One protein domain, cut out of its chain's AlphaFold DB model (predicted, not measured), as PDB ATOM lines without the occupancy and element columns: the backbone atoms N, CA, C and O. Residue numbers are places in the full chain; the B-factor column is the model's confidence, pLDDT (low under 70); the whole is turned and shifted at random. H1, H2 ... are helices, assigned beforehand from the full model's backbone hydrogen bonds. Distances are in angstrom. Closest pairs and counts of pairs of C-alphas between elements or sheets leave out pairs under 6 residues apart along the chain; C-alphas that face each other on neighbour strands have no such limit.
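Overview. This is residues 436 to 587 of the 1204 residues of an uncharacterized protein of Exophiala mesophila (UniProt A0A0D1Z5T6). The long helix H3 joins two helical lobes: H1 and H2 pack along its first part as a three-helix up-and-down bundle, and H4, H5 and H6 gather round its last part. Residues 582 to 587, mostly H6, stick out. The printed part has 152 residues with six named helices, H1 to H6, and is all helix; only just loose, close to compact (radius of gyration of the C-alphas 18.1 A), it spans 49 by 43 by 26 A.

Arrangement. H3, residues 486 to 514, is the hub. H1, residues 436 to 459, touches it the same way at 30 degrees, a shallow tilt; C-alphas 442 and 489 are closest, 6.6 A. H2, residues 465 to 480, forms hairpins with both. H4, residues 519 to 533, forms a hairpin with H3; C-alphas 509 and 522 are closest, 7.0 A. H6, residues 560 to 586, forms a hairpin with H5, residues 538 to 554. Every O i to N i+4 pair is within hydrogen-bond range in H1, H4 and H6; H2 has 10 of 12, H3 24 of 25, H5 11 of 13.

Along the chain. H3 is 41.7 A long, from C-alpha 486 at (209.306, 202.384, 221.748); H6, 37.8 A, ends at C-alpha 586 (219.852, 159.259, 208.268).

Size, cuts and confidence. C-alphas 437 and 587 are farthest apart, 54.0 A. The printed part has no cut. Confidence is low at residues 580 to 587, among others.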
ATOM      1  N   LEU A 436     216.584 203.614 234.521       65.38
ATOM      2  CA  LEU A 436     215.719 202.789 235.372       65.38
ATOM      3  C   LEU A 436     214.285 203.337 235.421       65.38
ATOM      4  O   LEU A 436     213.341 202.586 235.184       65.38
ATOM      5  N   LYS A 437     214.111 204.653 235.602       73.06
ATOM      6  CA  LYS A 437     212.782 205.295 235.588       73.06
ATOM      7  C   LYS A 437     212.069 205.161 234.240       73.06
ATOM      8  O   LYS A 437     210.884 204.833 234.212       73.06
ATOM      9  N   ALA A 438     212.781 205.356 233.129       68.75
ATOM     10  CA  ALA A 438     212.222 205.150 231.792       68.75
ATOM     11  C   ALA A 438     211.797 203.686 231.573       68.75
ATOM     12  O   ALA A 438     210.765 203.423 230.956       68.75
ATOM     13  N   ASN A 439     212.552 202.727 232.119       72.19
ATOM     14  CA  ASN A 439     212.222 201.307 232.048       72.19
ATOM     15  C   ASN A 439     210.972 200.949 232.876       72.19
ATOM     16  O   ASN A 439     210.104 200.228 232.386       72.19
ATOM     17  N   GLU A 440     210.841 201.486 234.092       74.19
ATOM     18  CA  GLU A 440     209.643 201.327 234.932       74.19
ATOM     19  C   GLU A 440     208.388 201.915 234.273       74.19
ATOM     20  O   GLU A 440     207.311 201.316 234.317       74.19
ATOM     21  N   GLU A 441     208.514 203.075 233.631       76.25
ATOM     22  CA  GLU A 441     207.417 203.702 232.894       76.25
ATOM     23  C   GLU A 441     207.014 202.876 231.661       76.25
ATOM     24  O   GLU A 441     205.819 202.660 231.436       76.25
ATOM     25  N   CYS A 442     207.982 202.299 230.936       76.69
ATOM     26  CA  CYS A 442     207.699 201.330 229.872       76.69
ATOM     27  C   CYS A 442     206.912 200.121 230.405       76.69
ATOM     28  O   CYS A 442     205.911 199.737 229.805       76.69
ATOM     29  N   ILE A 443     207.295 199.557 231.558       78.56
ATOM     30  CA  ILE A 443     206.585 198.421 232.177       78.56
ATOM     31  C   ILE A 443     205.139 198.799 232.530       78.56
ATOM     32  O   ILE A 443     204.216 198.026 232.259       78.56
ATOM     33  N   LYS A 444     204.910 199.995 233.090       84.56
ATOM     34  CA  LYS A 444     203.555 200.485 233.411       84.56
ATOM     35  C   LYS A 444     202.679 200.579 232.163       84.56
ATOM     36  O   LYS A 444     201.545 200.096 232.179       84.56
ATOM     37  N   ILE A 445     203.209 201.143 231.077       81.94
ATOM     38  CA  ILE A 445     202.498 201.279 229.799       81.94
ATOM     39  C   ILE A 445     202.228 199.904 229.180       81.94
ATOM     40  O   ILE A 445     201.109 199.627 228.751       81.94
ATOM     41  N   GLU A 446     203.216 199.012 229.192       83.94
ATOM     42  CA  GLU A 446     203.094 197.657 228.657       83.94
ATOM     43  C   GLU A 446     202.099 196.796 229.449       83.94
ATOM     44  O   GLU A 446     201.442 195.926 228.876       83.94
ATOM     45  N   ASN A 447     201.983 196.992 230.765       82.06
ATOM     46  CA  ASN A 447     201.021 196.276 231.609       82.06
ATOM     47  C   ASN A 447     199.603 196.839 231.466       82.06
ATOM     48  O   ASN A 447     198.647 196.065 231.404       82.06
ATOM     49  N   ALA A 448     199.456 198.161 231.337       85.25
ATOM     50  CA  ALA A 448     198.173 198.782 231.013       85.25
ATOM     51  C   ALA A 448     197.659 198.308 229.643       85.25
ATOM     52  O   ALA A 448     196.528 197.835 229.538       85.25
ATOM     53  N   ALA A 449     198.528 198.324 228.627       86.12
ATOM     54  CA  ALA A 449     198.219 197.814 227.295       86.12
ATOM     55  C   ALA A 449     197.867 196.321 227.328       86.12
ATOM     56  O   ALA A 449     196.875 195.914 226.734       86.12
ATOM     57  N   MET A 450     198.611 195.504 228.083       85.31
ATOM     58  CA  MET A 450     198.309 194.078 228.244       85.31
ATOM     59  C   MET A 450     196.924 193.835 228.855       85.31
ATOM     60  O   MET A 450     196.206 192.938 228.409       85.31
ATOM     61  N   LYS A 451     196.531 194.629 229.856       87.25
ATOM     62  CA  LYS A 451     195.214 194.525 230.496       87.25
ATOM     63  C   LYS A 451     194.090 194.889 229.524       87.25
ATOM     64  O   LYS A 451     193.092 194.175 229.456       87.25
ATOM     65  N   GLU A 452     194.264 195.954 228.742       85.62
ATOM     66  CA  GLU A 452     193.307 196.360 227.704       85.62
ATOM     67  C   GLU A 452     193.217 195.334 226.568       85.62
ATOM     68  O   GLU A 452     192.117 194.971 226.153       85.62
ATOM     69  N   MET A 453     194.359 194.812 226.117       87.25
ATOM     70  CA  MET A 453     194.444 193.767 225.097       87.25
ATOM     71  C   MET A 453     193.768 192.474 225.553       87.25
ATOM     72  O   MET A 453     192.996 191.897 224.795       87.25
ATOM     73  N   SER A 454     193.994 192.048 226.799       81.69
ATOM     74  CA  SER A 454     193.350 190.853 227.360       81.69
ATOM     75  C   SER A 454     191.836 191.050 227.470       81.69
ATOM     76  O   SER A 454     191.074 190.219 226.987       81.69
ATOM     77  N   ALA A 455     191.385 192.204 227.976       86.25
ATOM     78  CA  ALA A 455     189.960 192.521 228.079       86.25
ATOM     79  C   ALA A 455     189.260 192.629 226.711       86.25
ATOM     80  O   ALA A 455     188.094 192.250 226.577       86.25
ATOM     81  N   LEU A 456     189.938 193.161 225.687       86.44
ATOM     82  CA  LEU A 456     189.414 193.205 224.320       86.44
ATOM     83  C   LEU A 456     189.351 191.803 223.715       86.44
ATOM     84  O   LEU A 456     188.344 191.442 223.105       86.44
ATOM     85  N   ALA A 457     190.398 191.006 223.920       83.94
ATOM     86  CA  ALA A 457     190.436 189.635 223.456       83.94
ATOM     87  C   ALA A 457     189.290 188.828 224.091       83.94
ATOM     88  O   ALA A 457     188.515 188.211 223.362       83.94
ATOM     89  N   ASP A 458     189.081 188.917 225.405       79.75
ATOM     90  CA  ASP A 458     187.985 188.238 226.112       79.75
ATOM     91  C   ASP A 458     186.597 188.633 225.585       79.75
ATOM     92  O   ASP A 458     185.734 187.776 225.405       79.75
ATOM     93  N   LYS A 459     186.381 189.907 225.228       82.69
ATOM     94  CA  LYS A 459     185.131 190.356 224.576       82.69
ATOM     95  C   LYS A 459     184.936 189.766 223.180       82.69
ATOM     96  O   LYS A 459     183.805 189.625 222.724       82.69
ATOM     97  N   MET A 460     186.026 189.419 222.504       82.00
ATOM     98  CA  MET A 460     186.036 188.807 221.178       82.00
ATOM     99  C   MET A 460     186.171 187.280 221.249       82.00
ATOM    100  O   MET A 460     186.725 186.675 220.337       82.00
ATOM    101  N   PHE A 461     185.703 186.627 222.319       71.38
ATOM    102  CA  PHE A 461     185.883 185.185 222.558       71.38
ATOM    103  C   PHE A 461     185.471 184.267 221.388       71.38
ATOM    104  O   PHE A 461     186.104 183.237 221.180       71.38
ATOM    105  N   GLU A 462     184.475 184.651 220.584       72.19
ATOM    106  CA  GLU A 462     184.004 183.874 219.422       72.19
ATOM    107  C   GLU A 462     184.658 184.262 218.081       72.19
ATOM    108  O   GLU A 462     184.377 183.643 217.058       72.19
ATOM    109  N   ALA A 463     185.508 185.292 218.054       75.50
ATOM    110  CA  ALA A 463     186.144 185.767 216.829       75.50
ATOM    111  C   ALA A 463     187.413 184.971 216.478       75.50
ATOM    112  O   ALA A 463     188.170 184.573 217.364       75.50
ATOM    113  N   ASP A 464     187.668 184.820 215.174       77.44
ATOM    114  CA  ASP A 464     188.882 184.193 214.637       77.44
ATOM    115  C   ASP A 464     190.156 184.915 215.110       77.44
ATOM    116  O   ASP A 464     190.187 186.147 215.198       77.44
ATOM    117  N   ASP A 465     191.241 184.168 215.320       75.75
ATOM    118  CA  ASP A 465     192.512 184.713 215.817       75.75
ATOM    119  C   ASP A 465     193.087 185.835 214.941       75.75
ATOM    120  O   ASP A 465     193.725 186.747 215.459       75.75
ATOM    121  N   GLU A 466     192.852 185.808 213.626       76.38
ATOM    122  CA  GLU A 466     193.288 186.872 212.708       76.38
ATOM    123  C   GLU A 466     192.534 188.186 212.953       76.38
ATOM    124  O   GLU A 466     193.122 189.268 212.898       76.38
ATOM    125  N   LYS A 467     191.241 188.103 213.288       80.06
ATOM    126  CA  LYS A 467     190.412 189.269 213.623       80.06
ATOM    127  C   LYS A 467     190.774 189.824 214.994       80.06
ATOM    128  O   LYS A 467     190.771 191.038 215.170       80.06
ATOM    129  N   VAL A 468     191.104 188.949 215.946       82.31
ATOM    130  CA  VAL A 468     191.595 189.357 217.268       82.31
ATOM    131  C   VAL A 468     192.968 190.015 217.132       82.31
ATOM    132  O   VAL A 468     193.139 191.124 217.619       82.31
ATOM    133  N   ALA A 469     193.912 189.421 216.397       80.88
ATOM    134  CA  ALA A 469     195.227 190.019 216.152       80.88
ATOM    135  C   ALA A 469     195.117 191.410 215.500       80.88
ATOM    136  O   ALA A 469     195.719 192.366 215.985       80.88
ATOM    137  N   ALA A 470     194.272 191.555 214.473       82.62
ATOM    138  CA  ALA A 470     194.010 192.846 213.835       82.62
ATOM    139  C   ALA A 470     193.357 193.876 214.778       82.62
ATOM    140  O   ALA A 470     193.578 195.074 214.618       82.62
ATOM    141  N   ALA A 471     192.573 193.433 215.767       83.94
ATOM    142  CA  ALA A 471     191.969 194.299 216.780       83.94
ATOM    143  C   ALA A 471     192.939 194.679 217.919       83.94
ATOM    144  O   ALA A 471     192.755 195.720 218.551       83.94
ATOM    145  N   LEU A 472     193.977 193.872 218.168       85.88
ATOM    146  CA  LEU A 472     195.021 194.146 219.164       85.88
ATOM    147  C   LEU A 472     196.125 195.079 218.633       85.88
ATOM    148  O   LEU A 472     196.726 195.814 219.416       85.88
ATOM    149  N   GLU A 473     196.358 195.111 217.318       85.56
ATOM    150  CA  GLU A 473     197.341 195.999 216.672       85.56
ATOM    151  C   GLU A 473     197.137 197.500 216.986       85.56
ATOM    152  O   GLU A 473     198.092 198.154 217.403       85.56
ATOM    153  N   PRO A 474     195.916 198.069 216.922       87.50
ATOM    154  CA  PRO A 474     195.679 199.456 217.327       87.50
ATOM    155  C   PRO A 474     196.044 199.760 218.789       87.50
ATOM    156  O   PRO A 474     196.513 200.859 219.085       87.50
ATOM    157  N   LEU A 475     195.859 198.801 219.706       85.00
ATOM    158  CA  LEU A 475     196.251 198.952 221.115       85.00
ATOM    159  C   LEU A 475     197.773 198.903 221.281       85.00
ATOM    160  O   LEU A 475     198.322 199.613 222.124       85.00
ATOM    161  N   LYS A 476     198.459 198.103 220.454       87.69
ATOM    162  CA  LYS A 476     199.923 198.054 220.401       87.69
ATOM    163  C   LYS A 476     200.474 199.402 219.956       87.69
ATOM    164  O   LYS A 476     201.265 199.997 220.679       87.69
ATOM    165  N   GLU A 477     200.003 199.920 218.827       85.31
ATOM    166  CA  GLU A 477     200.444 201.213 218.291       85.31
ATOM    167  C   GLU A 477     200.147 202.374 219.260       85.31
ATOM    168  O   GLU A 477     200.997 203.237 219.486       85.31
ATOM    169  N   ALA A 478     198.993 202.360 219.937       84.44
ATOM    170  CA  ALA A 478     198.659 203.358 220.958       84.44
ATOM    171  C   ALA A 478     199.578 203.303 222.195       84.44
ATOM    172  O   ALA A 478     199.861 204.342 222.798       84.44
ATOM    173  N   ALA A 479     200.043 202.113 222.586       83.56
ATOM    174  CA  ALA A 479     200.992 201.932 223.682       83.56
ATOM    175  C   ALA A 479     202.424 202.317 223.276       83.56
ATOM    176  O   ALA A 479     203.144 202.922 224.070       83.56
ATOM    177  N   LEU A 480     202.818 202.046 222.028       81.81
ATOM    178  CA  LEU A 480     204.121 202.442 221.485       81.81
ATOM    179  C   LEU A 480     204.299 203.956 221.438       81.81
ATOM    180  O   LEU A 480     205.368 204.447 221.787       81.81
ATOM    181  N   LEU A 481     203.245 204.694 221.088       81.25
ATOM    182  CA  LEU A 481     203.256 206.161 221.088       81.25
ATOM    183  C   LEU A 481     203.415 206.772 222.487       81.25
ATOM    184  O   LEU A 481     203.839 207.918 222.605       81.25
ATOM    185  N   LYS A 482     203.062 206.028 223.540       82.81
ATOM    186  CA  LYS A 482     203.197 206.466 224.935       82.81
ATOM    187  C   LYS A 482     204.525 206.034 225.561       82.81
ATOM    188  O   LYS A 482     204.896 206.590 226.586       82.81
ATOM    189  N   SER A 483     205.212 205.045 224.983       77.06
ATOM    190  CA  SER A 483     206.414 204.448 225.568       77.06
ATOM    191  C   SER A 483     207.631 205.382 225.473       77.06
ATOM    192  O   SER A 483     207.962 205.828 224.373       77.06
ATOM    193  N   PRO A 484     208.359 205.625 226.583       69.94
ATOM    194  CA  PRO A 484     209.650 206.318 226.567       69.94
ATOM    195  C   PRO A 484     210.720 205.601 225.728       69.94
ATOM    196  O   PRO A 484     211.655 206.243 225.247       69.94
ATOM    197  N   ILE A 485     210.594 204.277 225.539       72.44
ATOM    198  CA  ILE A 485     211.516 203.440 224.754       72.44
ATOM    199  C   ILE A 485     210.707 202.550 223.782       72.44
ATOM    200  O   ILE A 485     210.574 201.338 223.993       72.44
ATOM    201  N   PRO A 486     210.182 203.110 222.673       71.06
ATOM    202  CA  PRO A 486     209.306 202.384 221.748       71.06
ATOM    203  C   PRO A 486     209.883 201.078 221.164       71.06
ATOM    204  O   PRO A 486     209.132 200.107 221.056       71.06
ATOM    205  N   PRO A 487     211.186 200.974 220.814       68.69
ATOM    206  CA  PRO A 487     211.747 199.729 220.278       68.69
ATOM    207  C   PRO A 487     211.659 198.542 221.246       68.69
ATOM    208  O   PRO A 487     211.383 197.426 220.814       68.69
ATOM    209  N   LEU A 488     211.852 198.785 222.548       70.56
ATOM    210  CA  LEU A 488     211.773 197.755 223.585       70.56
ATOM    211  C   LEU A 488     210.321 197.318 223.801       70.56
ATOM    212  O   LEU A 488     210.011 196.128 223.744       70.56
ATOM    213  N   SER A 489     209.413 198.283 223.974       75.56
ATOM    214  CA  SER A 489     207.993 197.985 224.177       75.56
ATOM    215  C   SER A 489     207.359 197.294 222.969       75.56
ATOM    216  O   SER A 489     206.436 196.506 223.148       75.56
ATOM    217  N   ARG A 490     207.867 197.506 221.747       74.94
ATOM    218  CA  ARG A 490     207.397 196.800 220.544       74.94
ATOM    219  C   ARG A 490     207.629 195.301 220.623       74.94
ATOM    220  O   ARG A 490     206.692 194.541 220.406       74.94
ATOM    221  N   ILE A 491     208.843 194.897 220.981       73.56
ATOM    222  CA  ILE A 491     209.210 193.483 221.112       73.56
ATOM    223  C   ILE A 491     208.373 192.828 222.217       73.56
ATOM    224  O   ILE A 491     207.802 191.756 222.028       73.56
ATOM    225  N   VAL A 492     208.243 193.504 223.363       78.94
ATOM    226  CA  VAL A 492     207.515 192.969 224.522       78.94
ATOM    227  C   VAL A 492     206.010 192.868 224.261       78.94
ATOM    228  O   VAL A 492     205.381 191.884 224.649       78.94
ATOM    229  N   LEU A 493     205.406 193.862 223.605       80.00
ATOM    230  CA  LEU A 493     203.979 193.837 223.286       80.00
ATOM    231  C   LEU A 493     203.645 192.815 222.193       80.00
ATOM    232  O   LEU A 493     202.591 192.188 222.275       80.00
ATOM    233  N   GLU A 494     204.531 192.589 221.219       79.94
ATOM    234  CA  GLU A 494     204.365 191.515 220.227       79.94
ATOM    235  C   GLU A 494     204.386 190.127 220.892       79.94
ATOM    236  O   GLU A 494     203.487 189.321 220.641       79.94
ATOM    237  N   ASP A 495     205.313 189.873 221.825       78.38
ATOM    238  CA  ASP A 495     205.332 188.631 222.618       78.38
ATOM    239  C   ASP A 495     204.058 188.468 223.472       78.38
ATOM    240  O   ASP A 495     203.456 187.391 223.534       78.38
ATOM    241  N   LYS A 496     203.576 189.558 224.082       80.75
ATOM    242  CA  LYS A 496     202.323 189.558 224.856       80.75
ATOM    243  C   LYS A 496     201.096 189.247 223.990       80.75
ATOM    244  O   LYS A 496     200.237 188.486 224.433       80.75
ATOM    245  N   ILE A 497     201.015 189.760 222.758       82.50
ATOM    246  CA  ILE A 497     199.931 189.427 221.815       82.50
ATOM    247  C   ILE A 497     199.961 187.934 221.470       82.50
ATOM    248  O   ILE A 497     198.921 187.273 221.513       82.50
ATOM    249  N   ILE A 498     201.145 187.379 221.194       81.00
ATOM    250  CA  ILE A 498     201.316 185.946 220.911       81.00
ATOM    251  C   ILE A 498     200.839 185.105 222.103       81.00
ATOM    252  O   ILE A 498     200.081 184.152 221.911       81.00
ATOM    253  N   LYS A 499     201.192 185.489 223.337       79.88
ATOM    254  CA  LYS A 499     200.735 184.817 224.567       79.88
ATOM    255  C   LYS A 499     199.219 184.878 224.763       79.88
ATOM    256  O   LYS A 499     198.621 183.868 225.131       79.88
ATOM    257  N   ILE A 500     198.583 186.017 224.482       81.38
ATOM    258  CA  ILE A 500     197.118 186.160 224.561       81.38
ATOM    259  C   ILE A 500     196.430 185.222 223.557       81.38
ATOM    260  O   ILE A 500     195.499 184.501 223.920       81.38
ATOM    261  N   LEU A 501     196.907 185.173 222.309       82.31
ATOM    262  CA  LEU A 501     196.358 184.283 221.278       82.31
ATOM    263  C   LEU A 501     196.588 182.798 221.611       82.31
ATOM    264  O   LEU A 501     195.704 181.963 221.387       82.31
ATOM    265  N   PHE A 502     197.743 182.468 222.193       83.25
ATOM    266  CA  PHE A 502     198.060 181.120 222.664       83.25
ATOM    267  C   PHE A 502     197.103 180.670 223.771       83.25
ATOM    268  O   PHE A 502     196.459 179.626 223.645       83.25
ATOM    269  N   GLY A 503     196.933 181.491 224.813       82.06
ATOM    270  CA  GLY A 503     196.022 181.204 225.921       82.06
ATOM    271  C   GLY A 503     194.583 180.994 225.446       82.06
ATOM    272  O   GLY A 503     193.942 180.014 225.824       82.06
ATOM    273  N   ARG A 504     194.089 181.845 224.539       83.94
ATOM    274  CA  ARG A 504     192.748 181.701 223.943       83.94
ATOM    275  C   ARG A 504     192.555 180.389 223.203       83.94
ATOM    276  O   ARG A 504     191.514 179.754 223.356       83.94
ATOM    277  N   SER A 505     193.555 179.975 222.435       83.25
ATOM    278  CA  SER A 505     193.499 178.711 221.704       83.25
ATOM    279  C   SER A 505     193.417 177.512 222.658       83.25
ATOM    280  O   SER A 505     192.704 176.547 222.387       83.25
ATOM    281  N   ILE A 506     194.083 177.592 223.815       83.19
ATOM    282  CA  ILE A 506     193.998 176.575 224.873       83.19
ATOM    283  C   ILE A 506     192.637 176.611 225.577       83.19
ATOM    284  O   ILE A 506     192.035 175.562 225.800       83.19
ATOM    285  N   PHE A 507     192.091 177.789 225.878       81.75
ATOM    286  CA  PHE A 507     190.744 177.894 226.450       81.75
ATOM    287  C   PHE A 507     189.659 177.377 225.497       81.75
ATOM    288  O   PHE A 507     188.727 176.705 225.944       81.75
ATOM    289  N   ALA A 508     189.800 177.617 224.192       81.25
ATOM    290  CA  ALA A 508     188.930 177.036 223.173       81.25
ATOM    291  C   ALA A 508     189.023 175.500 223.165       81.25
ATOM    292  O   ALA A 508     187.991 174.836 223.171       81.25
ATOM    293  N   LEU A 509     190.232 174.931 223.266       82.88
ATOM    294  CA  LEU A 509     190.444 173.482 223.409       82.88
ATOM    295  C   LEU A 509     189.778 172.904 224.668       82.88
ATOM    296  O   LEU A 509     189.132 171.858 224.600       82.88
ATOM    297  N   ILE A 510     189.901 173.583 225.813       82.69
ATOM    298  CA  ILE A 510     189.274 173.161 227.077       82.69
ATOM    299  C   ILE A 510     187.746 173.201 226.962       82.69
ATOM    300  O   ILE A 510     187.068 172.279 227.421       82.69
ATOM    301  N   ARG A 511     187.185 174.238 226.329       81.56
ATOM    302  CA  ARG A 511     185.742 174.351 226.079       81.56
ATOM    303  C   ARG A 511     185.253 173.243 225.151       81.56
ATOM    304  O   ARG A 511     184.283 172.570 225.486       81.56
ATOM    305  N   ASP A 512     185.939 173.023 224.037       81.56
ATOM    306  CA  ASP A 512     185.593 171.993 223.057       81.56
ATOM    307  C   ASP A 512     185.586 170.597 223.712       81.56
ATOM    308  O   ASP A 512     184.653 169.809 223.534       81.56
ATOM    309  N   ALA A 513     186.558 170.329 224.588       81.75
ATOM    310  CA  ALA A 513     186.610 169.095 225.366       81.75
ATOM    311  C   ALA A 513     185.473 168.952 226.395       81.75
ATOM    312  O   ALA A 513     185.078 167.829 226.714       81.75
ATOM    313  N   ARG A 514     184.921 170.063 226.906       80.75
ATOM    314  CA  ARG A 514     183.719 170.063 227.763       80.75
ATOM    315  C   ARG A 514     182.430 169.875 226.968       80.75
ATOM    316  O   ARG A 514     181.486 169.296 227.490       80.75
ATOM    317  N   THR A 515     182.392 170.316 225.711       80.31
ATOM    318  CA  THR A 515     181.243 170.115 224.811       80.31
ATOM    319  C   THR A 515     181.157 168.702 224.219       80.31
ATOM    320  O   THR A 515     180.268 168.434 223.417       80.31
ATOM    321  N   GLY A 516     182.049 167.788 224.619       76.44
ATOM    322  CA  GLY A 516     182.021 166.388 224.185       76.44
ATOM    323  C   GLY A 516     182.628 166.147 222.802       76.44
ATOM    324  O   GLY A 516     182.295 165.155 222.156       76.44
ATOM    325  N   VAL A 517     183.507 167.040 222.335       84.06
ATOM    326  CA  VAL A 517     184.248 166.853 221.080       84.06
ATOM    327  C   VAL A 517     185.091 165.574 221.148       84.06
ATOM    328  O   VAL A 517     185.691 165.258 222.177       84.06
ATOM    329  N   SER A 518     185.128 164.831 220.038       83.31
ATOM    330  CA  SER A 518     185.831 163.549 219.961       83.31
ATOM    331  C   SER A 518     187.328 163.687 220.271       83.31
ATOM    332  O   SER A 518     187.974 164.669 219.901       83.31
ATOM    333  N   GLN A 519     187.906 162.660 220.899       82.94
ATOM    334  CA  GLN A 519     189.337 162.607 221.220       82.94
ATOM    335  C   GLN A 519     190.219 162.843 219.982       82.94
ATOM    336  O   GLN A 519     191.213 163.560 220.060       82.94
ATOM    337  N   THR A 520     189.840 162.297 218.824       83.38
ATOM    338  CA  THR A 520     190.560 162.462 217.550       83.38
ATOM    339  C   THR A 520     190.554 163.902 217.043       83.38
ATOM    340  O   THR A 520     191.547 164.378 216.496       83.38
ATOM    341  N   GLU A 521     189.455 164.626 217.245       83.94
ATOM    342  CA  GLU A 521     189.355 166.030 216.849       83.94
ATOM    343  C   GLU A 521     190.137 166.936 217.811       83.94
ATOM    344  O   GLU A 521     190.834 167.851 217.369       83.94
ATOM    345  N   LEU A 522     190.121 166.630 219.114       85.19
ATOM    346  CA  LEU A 522     190.977 167.295 220.103       85.19
ATOM    347  C   LEU A 522     192.466 167.070 219.799       85.19
ATOM    348  O   LEU A 522     193.237 168.027 219.812       85.19
ATOM    349  N   GLN A 523     192.870 165.847 219.441       85.94
ATOM    350  CA  GLN A 523     194.243 165.540 219.012       85.94
ATOM    351  C   GLN A 523     194.660 166.381 217.798       85.94
ATOM    352  O   GLN A 523     195.751 166.957 217.788       85.94
ATOM    353  N   ALA A 524     193.794 166.495 216.786       83.06
ATOM    354  CA  ALA A 524     194.068 167.299 215.595       83.06
ATOM    355  C   ALA A 524     194.211 168.795 215.927       83.06
ATOM    356  O   ALA A 524     195.130 169.452 215.431       83.06
ATOM    357  N   LYS A 525     193.352 169.327 216.807       85.81
ATOM    358  CA  LYS A 525     193.408 170.728 217.252       85.81
ATOM    359  C   LYS A 525     194.659 171.020 218.092       85.81
ATOM    360  O   LYS A 525     195.321 172.021 217.832       85.81
ATOM    361  N   ILE A 526     195.048 170.130 219.013       88.12
ATOM    362  CA  ILE A 526     196.303 170.248 219.786       88.12
ATOM    363  C   ILE A 526     197.516 170.190 218.846       88.12
ATOM    364  O   ILE A 526     198.410 171.027 218.933       88.12
ATOM    365  N   THR A 527     197.532 169.252 217.895       85.88
ATOM    366  CA  THR A 527     198.612 169.130 216.898       85.88
ATOM    367  C   THR A 527     198.732 170.405 216.056       85.88
ATOM    368  O   THR A 527     199.833 170.914 215.850       85.88
ATOM    369  N   SER A 528     197.606 170.961 215.597       84.12
ATOM    370  CA  SER A 528     197.573 172.218 214.839       84.12
ATOM    371  C   SER A 528     198.093 173.402 215.656       84.12
ATOM    372  O   SER A 528     198.898 174.190 215.154       84.12
ATOM    373  N   LEU A 529     197.702 173.484 216.933       85.12
ATOM    374  CA  LEU A 529     198.172 174.507 217.862       85.12
ATOM    375  C   LEU A 529     199.696 174.464 218.016       85.12
ATOM    376  O   LEU A 529     200.367 175.476 217.817       85.12
ATOM    377  N   VAL A 530     200.244 173.279 218.294       86.19
ATOM    378  CA  VAL A 530     201.691 173.073 218.448       86.19
ATOM    379  C   VAL A 530     202.432 173.449 217.165       86.19
ATOM    380  O   VAL A 530     203.385 174.224 217.211       86.19
ATOM    381  N   MET A 531     201.964 172.988 216.000       81.12
ATOM    382  CA  MET A 531     202.595 173.317 214.716       81.12
ATOM    383  C   MET A 531     202.565 174.817 214.397       81.12
ATOM    384  O   MET A 531     203.513 175.336 213.799       81.12
ATOM    385  N   ARG A 532     201.484 175.515 214.769       79.88
ATOM    386  CA  ARG A 532     201.316 176.953 214.531       79.88
ATOM    387  C   ARG A 532     202.259 177.781 215.401       79.88
ATOM    388  O   ARG A 532     202.966 178.625 214.859       79.88
ATOM    389  N   PHE A 533     202.293 177.527 216.708       81.62
ATOM    390  CA  PHE A 533     203.102 178.309 217.655       81.62
ATOM    391  C   PHE A 533     204.586 177.947 217.637       81.62
ATOM    392  O   PHE A 533     205.425 178.779 217.961       81.62
ATOM    393  N   ALA A 534     204.934 176.753 217.165       79.12
ATOM    394  CA  ALA A 534     206.322 176.389 216.920       79.12
ATOM    395  C   ALA A 534     206.847 176.845 215.543       79.12
ATOM    396  O   ALA A 534     207.921 176.414 215.123       79.12
ATOM    397  N   GLU A 535     206.097 177.678 214.807       78.00
ATOM    398  CA  GLU A 535     206.466 178.192 213.475       78.00
ATOM    399  C   GLU A 535     206.830 177.089 212.466       78.00
ATOM    400  O   GLU A 535     207.654 177.290 211.572       78.00
ATOM    401  N   ARG A 536     206.247 175.892 212.613       70.06
ATOM    402  CA  ARG A 536     206.590 174.701 211.813       70.06
ATOM    403  C   ARG A 536     208.061 174.265 211.918       70.06
ATOM    404  O   ARG A 536     208.527 173.520 211.057       70.06
ATOM    405  N   LYS A 537     208.788 174.688 212.955       74.19
ATOM    406  CA  LYS A 537     210.141 174.207 213.269       74.19
ATOM    407  C   LYS A 537     210.031 172.971 214.172       74.19
ATOM    408  O   LYS A 537     209.654 173.137 215.331       74.19
ATOM    409  N   PRO A 538     210.381 171.760 213.689       74.75
ATOM    410  CA  PRO A 538     210.226 170.518 214.457       74.75
ATOM    411  C   PRO A 538     210.936 170.556 215.813       74.75
ATOM    412  O   PRO A 538     210.430 170.023 216.792       74.75
ATOM    413  N   ASP A 539     212.068 171.258 215.880       74.69
ATOM    414  CA  ASP A 539     212.906 171.367 217.076       74.69
ATOM    415  C   ASP A 539     212.222 172.134 218.226       74.69
ATOM    416  O   ASP A 539     212.608 171.972 219.373       74.69
ATOM    417  N   LYS A 540     211.175 172.920 217.934       78.69
ATOM    418  CA  LYS A 540     210.384 173.672 218.927       78.69
ATOM    419  C   LYS A 540     209.047 173.004 219.274       78.69
ATOM    420  O   LYS A 540     208.282 173.541 220.072       78.69
ATOM    421  N   PHE A 541     208.715 171.866 218.654       81.69
ATOM    422  CA  PHE A 541     207.404 171.225 218.836       81.69
ATOM    423  C   PHE A 541     207.227 170.692 220.261       81.69
ATOM    424  O   PHE A 541     206.135 170.801 220.811       81.69
ATOM    425  N   ILE A 542     208.296 170.167 220.866       84.31
ATOM    426  CA  ILE A 542     208.273 169.632 222.235       84.31
ATOM    427  C   ILE A 542     208.159 170.755 223.268       84.31
ATOM    428  O   ILE A 542     207.356 170.644 224.191       84.31
ATOM    429  N   ASP A 543     208.867 171.869 223.072       77.62
ATOM    430  CA  ASP A 543     208.801 173.026 223.975       77.62
ATOM    431  C   ASP A 543     207.385 173.617 224.018       77.62
ATOM    432  O   ASP A 543     206.811 173.842 225.085       77.62
ATOM    433  N   VAL A 544     206.774 173.807 222.842       82.50
ATOM    434  CA  VAL A 544     205.402 174.320 222.735       82.50
ATOM    435  C   VAL A 544     204.391 173.310 223.278       82.50
ATOM    436  O   VAL A 544     203.420 173.707 223.918       82.50
ATOM    437  N   LEU A 545     204.604 172.007 223.068       84.31
ATOM    438  CA  LEU A 545     203.721 170.979 223.616       84.31
ATOM    439  C   LEU A 545     203.795 170.904 225.147       84.31
ATOM    440  O   LEU A 545     202.754 170.781 225.794       84.31
ATOM    441  N   THR A 546     204.990 171.046 225.722       82.06
ATOM    442  CA  THR A 546     205.190 171.136 227.177       82.06
ATOM    443  C   THR A 546     204.398 172.308 227.744       82.06
ATOM    444  O   THR A 546     203.594 172.114 228.656       82.06
ATOM    445  N   LEU A 547     204.499 173.483 227.112       80.31
ATOM    446  CA  LEU A 547     203.754 174.685 227.496       80.31
ATOM    447  C   LEU A 547     202.225 174.500 227.401       80.31
ATOM    448  O   LEU A 547     201.479 174.948 228.277       80.31
ATOM    449  N   VAL A 548     201.735 173.814 226.359       83.94
ATOM    450  CA  VAL A 548     200.311 173.446 226.235       83.94
ATOM    451  C   VAL A 548     199.896 172.505 227.374       83.94
ATOM    452  O   VAL A 548     198.827 172.696 227.959       83.94
ATOM    453  N   SER A 549     200.734 171.522 227.721       81.56
ATOM    454  CA  SER A 549     200.456 170.560 228.796       81.56
ATOM    455  C   SER A 549     200.377 171.225 230.171       81.56
ATOM    456  O   SER A 549     199.424 170.976 230.910       81.56
ATOM    457  N   GLU A 550     201.302 172.136 230.474       79.31
ATOM    458  CA  GLU A 550     201.356 172.878 231.735       79.31
ATOM    459  C   GLU A 550     200.121 173.769 231.890       79.31
ATOM    460  O   GLU A 550     199.453 173.754 232.923       79.31
ATOM    461  N   THR A 551     199.741 174.476 230.822       77.62
ATOM    462  CA  THR A 551     198.573 175.370 230.835       77.62
ATOM    463  C   THR A 551     197.255 174.598 231.006       77.62
ATOM    464  O   THR A 551     196.333 175.068 231.679       77.62
ATOM    465  N   ILE A 552     197.152 173.392 230.435       79.94
ATOM    466  CA  ILE A 552     195.990 172.505 230.611       79.94
ATOM    467  C   ILE A 552     195.974 171.884 232.018       79.94
ATOM    468  O   ILE A 552     194.897 171.757 232.605       79.94
ATOM    469  N   ALA A 553     197.138 171.547 232.584       73.50
ATOM    470  CA  ALA A 553     197.268 170.987 233.932       73.50
ATOM    471  C   ALA A 553     196.884 171.989 235.035       73.50
ATOM    472  O   ALA A 553     196.273 171.603 236.032       73.50
ATOM    473  N   ILE A 554     197.169 173.281 234.837       73.38
ATOM    474  CA  ILE A 554     196.747 174.361 235.747       73.38
ATOM    475  C   ILE A 554     195.211 174.479 235.796       73.38
ATOM    476  O   ILE A 554     194.631 174.812 236.833       73.38
ATOM    477  N   ASN A 555     194.514 174.136 234.709       70.00
ATOM    478  CA  ASN A 555     193.058 174.046 234.698       70.00
ATOM    479  C   ASN A 555     192.591 172.724 235.341       70.00
ATOM    480  O   ASN A 555     192.406 171.715 234.661       70.00
ATOM    481  N   ARG A 556     192.315 172.747 236.656       55.78
ATOM    482  CA  ARG A 556     191.833 171.596 237.466       55.78
ATOM    483  C   ARG A 556     190.548 170.910 236.953       55.78
ATOM    484  O   ARG A 556     190.203 169.835 237.423       55.78
ATOM    485  N   ASN A 557     189.865 171.501 235.969       61.44
ATOM    486  CA  ASN A 557     188.614 171.029 235.365       61.44
ATOM    487  C   ASN A 557     188.804 170.503 233.924       61.44
ATOM    488  O   ASN A 557     187.933 170.697 233.066       61.44
ATOM    489  N   SER A 558     189.967 169.924 233.624       71.00
ATOM    490  CA  SER A 558     190.284 169.376 232.301       71.00
ATOM    491  C   SER A 558     189.630 168.006 232.092       71.00
ATOM    492  O   SER A 558     189.752 167.107 232.919       71.00
ATOM    493  N   SER A 559     188.910 167.853 230.976       76.31
ATOM    494  CA  SER A 559     188.204 166.614 230.617       76.31
ATOM    495  C   SER A 559     189.183 165.436 230.451       76.31
ATOM    496  O   SER A 559     190.242 165.630 229.843       76.31
ATOM    497  N   PRO A 560     188.844 164.206 230.891       77.00
ATOM    498  CA  PRO A 560     189.674 163.015 230.670       77.00
ATOM    499  C   PRO A 560     190.036 162.805 229.192       77.00
ATOM    500  O   PRO A 560     191.175 162.473 228.872       77.00
ATOM    501  N   ALA A 561     189.104 163.113 228.282       79.19
ATOM    502  CA  ALA A 561     189.320 163.027 226.838       79.19
ATOM    503  C   ALA A 561     190.407 163.997 226.336       79.19
ATOM    504  O   ALA A 561     191.137 163.674 225.398       79.19
ATOM    505  N   LEU A 562     190.552 165.167 226.972       82.44
ATOM    506  CA  LEU A 562     191.594 166.144 226.646       82.44
ATOM    507  C   LEU A 562     192.970 165.669 227.120       82.44
ATOM    508  O   LEU A 562     193.947 165.816 226.390       82.44
ATOM    509  N   LEU A 563     193.046 165.060 228.307       82.38
ATOM    510  CA  LEU A 563     194.290 164.503 228.847       82.38
ATOM    511  C   LEU A 563     194.780 163.306 228.024       82.38
ATOM    512  O   LEU A 563     195.973 163.187 227.749       82.38
ATOM    513  N   GLU A 564     193.871 162.437 227.578       81.06
ATOM    514  CA  GLU A 564     194.219 161.332 226.683       81.06
ATOM    515  C   GLU A 564     194.587 161.810 225.273       81.06
ATOM    516  O   GLU A 564     195.513 161.272 224.665       81.06
ATOM    517  N   ALA A 565     193.902 162.832 224.745       85.38
ATOM    518  CA  ALA A 565     194.285 163.470 223.488       85.38
ATOM    519  C   ALA A 565     195.688 164.089 223.579       85.38
ATOM    520  O   ALA A 565     196.498 163.905 222.673       85.38
ATOM    521  N   LEU A 566     196.003 164.751 224.694       86.06
ATOM    522  CA  LEU A 566     197.308 165.356 224.933       86.06
ATOM    523  C   LEU A 566     198.420 164.304 225.033       86.06
ATOM    524  O   LEU A 566     199.433 164.445 224.357       86.06
ATOM    525  N   LYS A 567     198.201 163.202 225.765       84.50
ATOM    526  CA  LYS A 567     199.139 162.062 225.814       84.50
ATOM    527  C   LYS A 567     199.366 161.431 224.437       84.50
ATOM    528  O   LYS A 567     200.488 161.072 224.094       84.50
ATOM    529  N   ALA A 568     198.317 161.298 223.628       84.31
ATOM    530  CA  ALA A 568     198.443 160.748 222.281       84.31
ATOM    531  C   ALA A 568     199.231 161.677 221.341       84.31
ATOM    532  O   ALA A 568     200.056 161.197 220.558       84.31
ATOM    533  N   VAL A 569     199.016 162.996 221.434       86.81
ATOM    534  CA  VAL A 569     199.797 163.986 220.678       86.81
ATOM    535  C   VAL A 569     201.240 164.033 221.166       86.81
ATOM    536  O   VAL A 569     202.130 164.107 220.330       86.81
ATOM    537  N   ASP A 570     201.491 163.898 222.464       85.94
ATOM    538  CA  ASP A 570     202.841 163.800 223.028       85.94
ATOM    539  C   ASP A 570     203.619 162.607 222.484       85.94
ATOM    540  O   ASP A 570     204.699 162.768 221.913       85.94
ATOM    541  N   ILE A 571     203.011 161.422 222.490       82.12
ATOM    542  CA  ILE A 571     203.611 160.231 221.884       82.12
ATOM    543  C   ILE A 571     203.833 160.433 220.376       82.12
ATOM    544  O   ILE A 571     204.893 160.084 219.849       82.12
ATOM    545  N   SER A 572     202.846 160.981 219.660       82.38
ATOM    546  CA  SER A 572     202.917 161.169 218.205       82.38
ATOM    547  C   SER A 572     203.960 162.210 217.800       82.38
ATOM    548  O   SER A 572     204.726 161.979 216.865       82.38
ATOM    549  N   MET A 573     204.000 163.349 218.487       81.56
ATOM    550  CA  MET A 573     204.861 164.477 218.154       81.56
ATOM    551  C   MET A 573     206.298 164.214 218.594       81.56
ATOM    552  O   MET A 573     207.211 164.467 217.818       81.56
ATOM    553  N   THR A 574     206.505 163.578 219.749       80.12
ATOM    554  CA  THR A 574     207.825 163.077 220.164       80.12
ATOM    555  C   THR A 574     208.358 162.048 219.172       80.12
ATOM    556  O   THR A 574     209.503 162.145 218.732       80.12
ATOM    557  N   ARG A 575     207.515 161.113 218.710       78.94
ATOM    558  CA  ARG A 575     207.897 160.159 217.655       78.94
ATOM    559  C   ARG A 575     208.176 160.856 216.321       78.94
ATOM    560  O   ARG A 575     209.098 160.450 215.623       78.94
ATOM    561  N   PHE A 576     207.409 161.883 215.959       79.94
ATOM    562  CA  PHE A 576     207.610 162.654 214.730       79.94
ATOM    563  C   PHE A 576     208.902 163.475 214.768       79.94
ATOM    564  O   PHE A 576     209.660 163.437 213.803       79.94
ATOM    565  N   VAL A 577     209.193 164.172 215.869       79.94
ATOM    566  CA  VAL A 577     210.433 164.938 216.056       79.94
ATOM    567  C   VAL A 577     211.629 163.995 216.073       79.94
ATOM    568  O   VAL A 577     212.558 164.212 215.303       79.94
ATOM    569  N   ALA A 578     211.559 162.886 216.817       74.50
ATOM    570  CA  ALA A 578     212.595 161.855 216.807       74.50
ATOM    571  C   ALA A 578     212.796 161.256 215.408       74.50
ATOM    572  O   ALA A 578     213.929 161.075 214.981       74.50
ATOM    573  N   LYS A 579     211.717 161.005 214.651       76.94
ATOM    574  CA  LYS A 579     211.792 160.524 213.265       76.94
ATOM    575  C   LYS A 579     212.366 161.574 212.314       76.94
ATOM    576  O   LYS A 579     213.158 161.218 211.460       76.94
ATOM    577  N   THR A 580     212.015 162.848 212.464       69.56
ATOM    578  CA  THR A 580     212.498 163.941 211.602       69.56
ATOM    579  C   THR A 580     213.960 164.274 211.903       69.56
ATOM    580  O   THR A 580     214.739 164.536 210.991       69.56
ATOM    581  N   GLN A 581     214.359 164.220 213.174       66.00
ATOM    582  CA  GLN A 581     215.753 164.325 213.602       66.00
ATOM    583  C   GLN A 581     216.546 163.100 213.149       66.00
ATOM    584  O   GLN A 581     217.627 163.258 212.594       66.00
ATOM    585  N   ALA A 582     215.980 161.896 213.269       63.88
ATOM    586  CA  ALA A 582     216.565 160.686 212.712       63.88
ATOM    587  C   ALA A 582     216.678 160.770 211.186       63.88
ATOM    588  O   ALA A 582     217.726 160.444 210.674       63.88
ATOM    589  N   GLU A 583     215.696 161.274 210.439       53.62
ATOM    590  CA  GLU A 583     215.770 161.446 208.976       53.62
ATOM    591  C   GLU A 583     216.764 162.543 208.559       53.62
ATOM    592  O   GLU A 583     217.454 162.382 207.553       53.62
ATOM    593  N   ARG A 584     216.924 163.609 209.357       52.59
ATOM    594  CA  ARG A 584     218.016 164.588 209.200       52.59
ATOM    595  C   ARG A 584     219.395 163.983 209.495       52.59
ATOM    596  O   ARG A 584     220.382 164.452 208.942       52.59
ATOM    597  N   VAL A 585     219.461 162.953 210.341       49.31
ATOM    598  CA  VAL A 585     220.689 162.211 210.688       49.31
ATOM    599  C   VAL A 585     220.925 161.002 209.754       49.31
ATOM    600  O   VAL A 585     222.065 160.588 209.568       49.31
ATOM    601  N   ILE A 586     219.873 160.462 209.126       39.28
ATOM    602  CA  ILE A 586     219.852 159.259 208.268       39.28
ATOM    603  C   ILE A 586     219.863 159.622 206.766       39.28
ATOM    604  O   ILE A 586     220.023 158.736 205.932       39.28
ATOM    605  N   GLN A 587     219.816 160.905 206.385       28.11
ATOM    606  CA  GLN A 587     220.325 161.342 205.075       28.11
ATOM    607  C   GLN A 587     221.832 161.681 205.131       28.11
ATOM    608  O   GLN A 587     222.206 162.842 205.278       28.11
TER     609      GLN A 587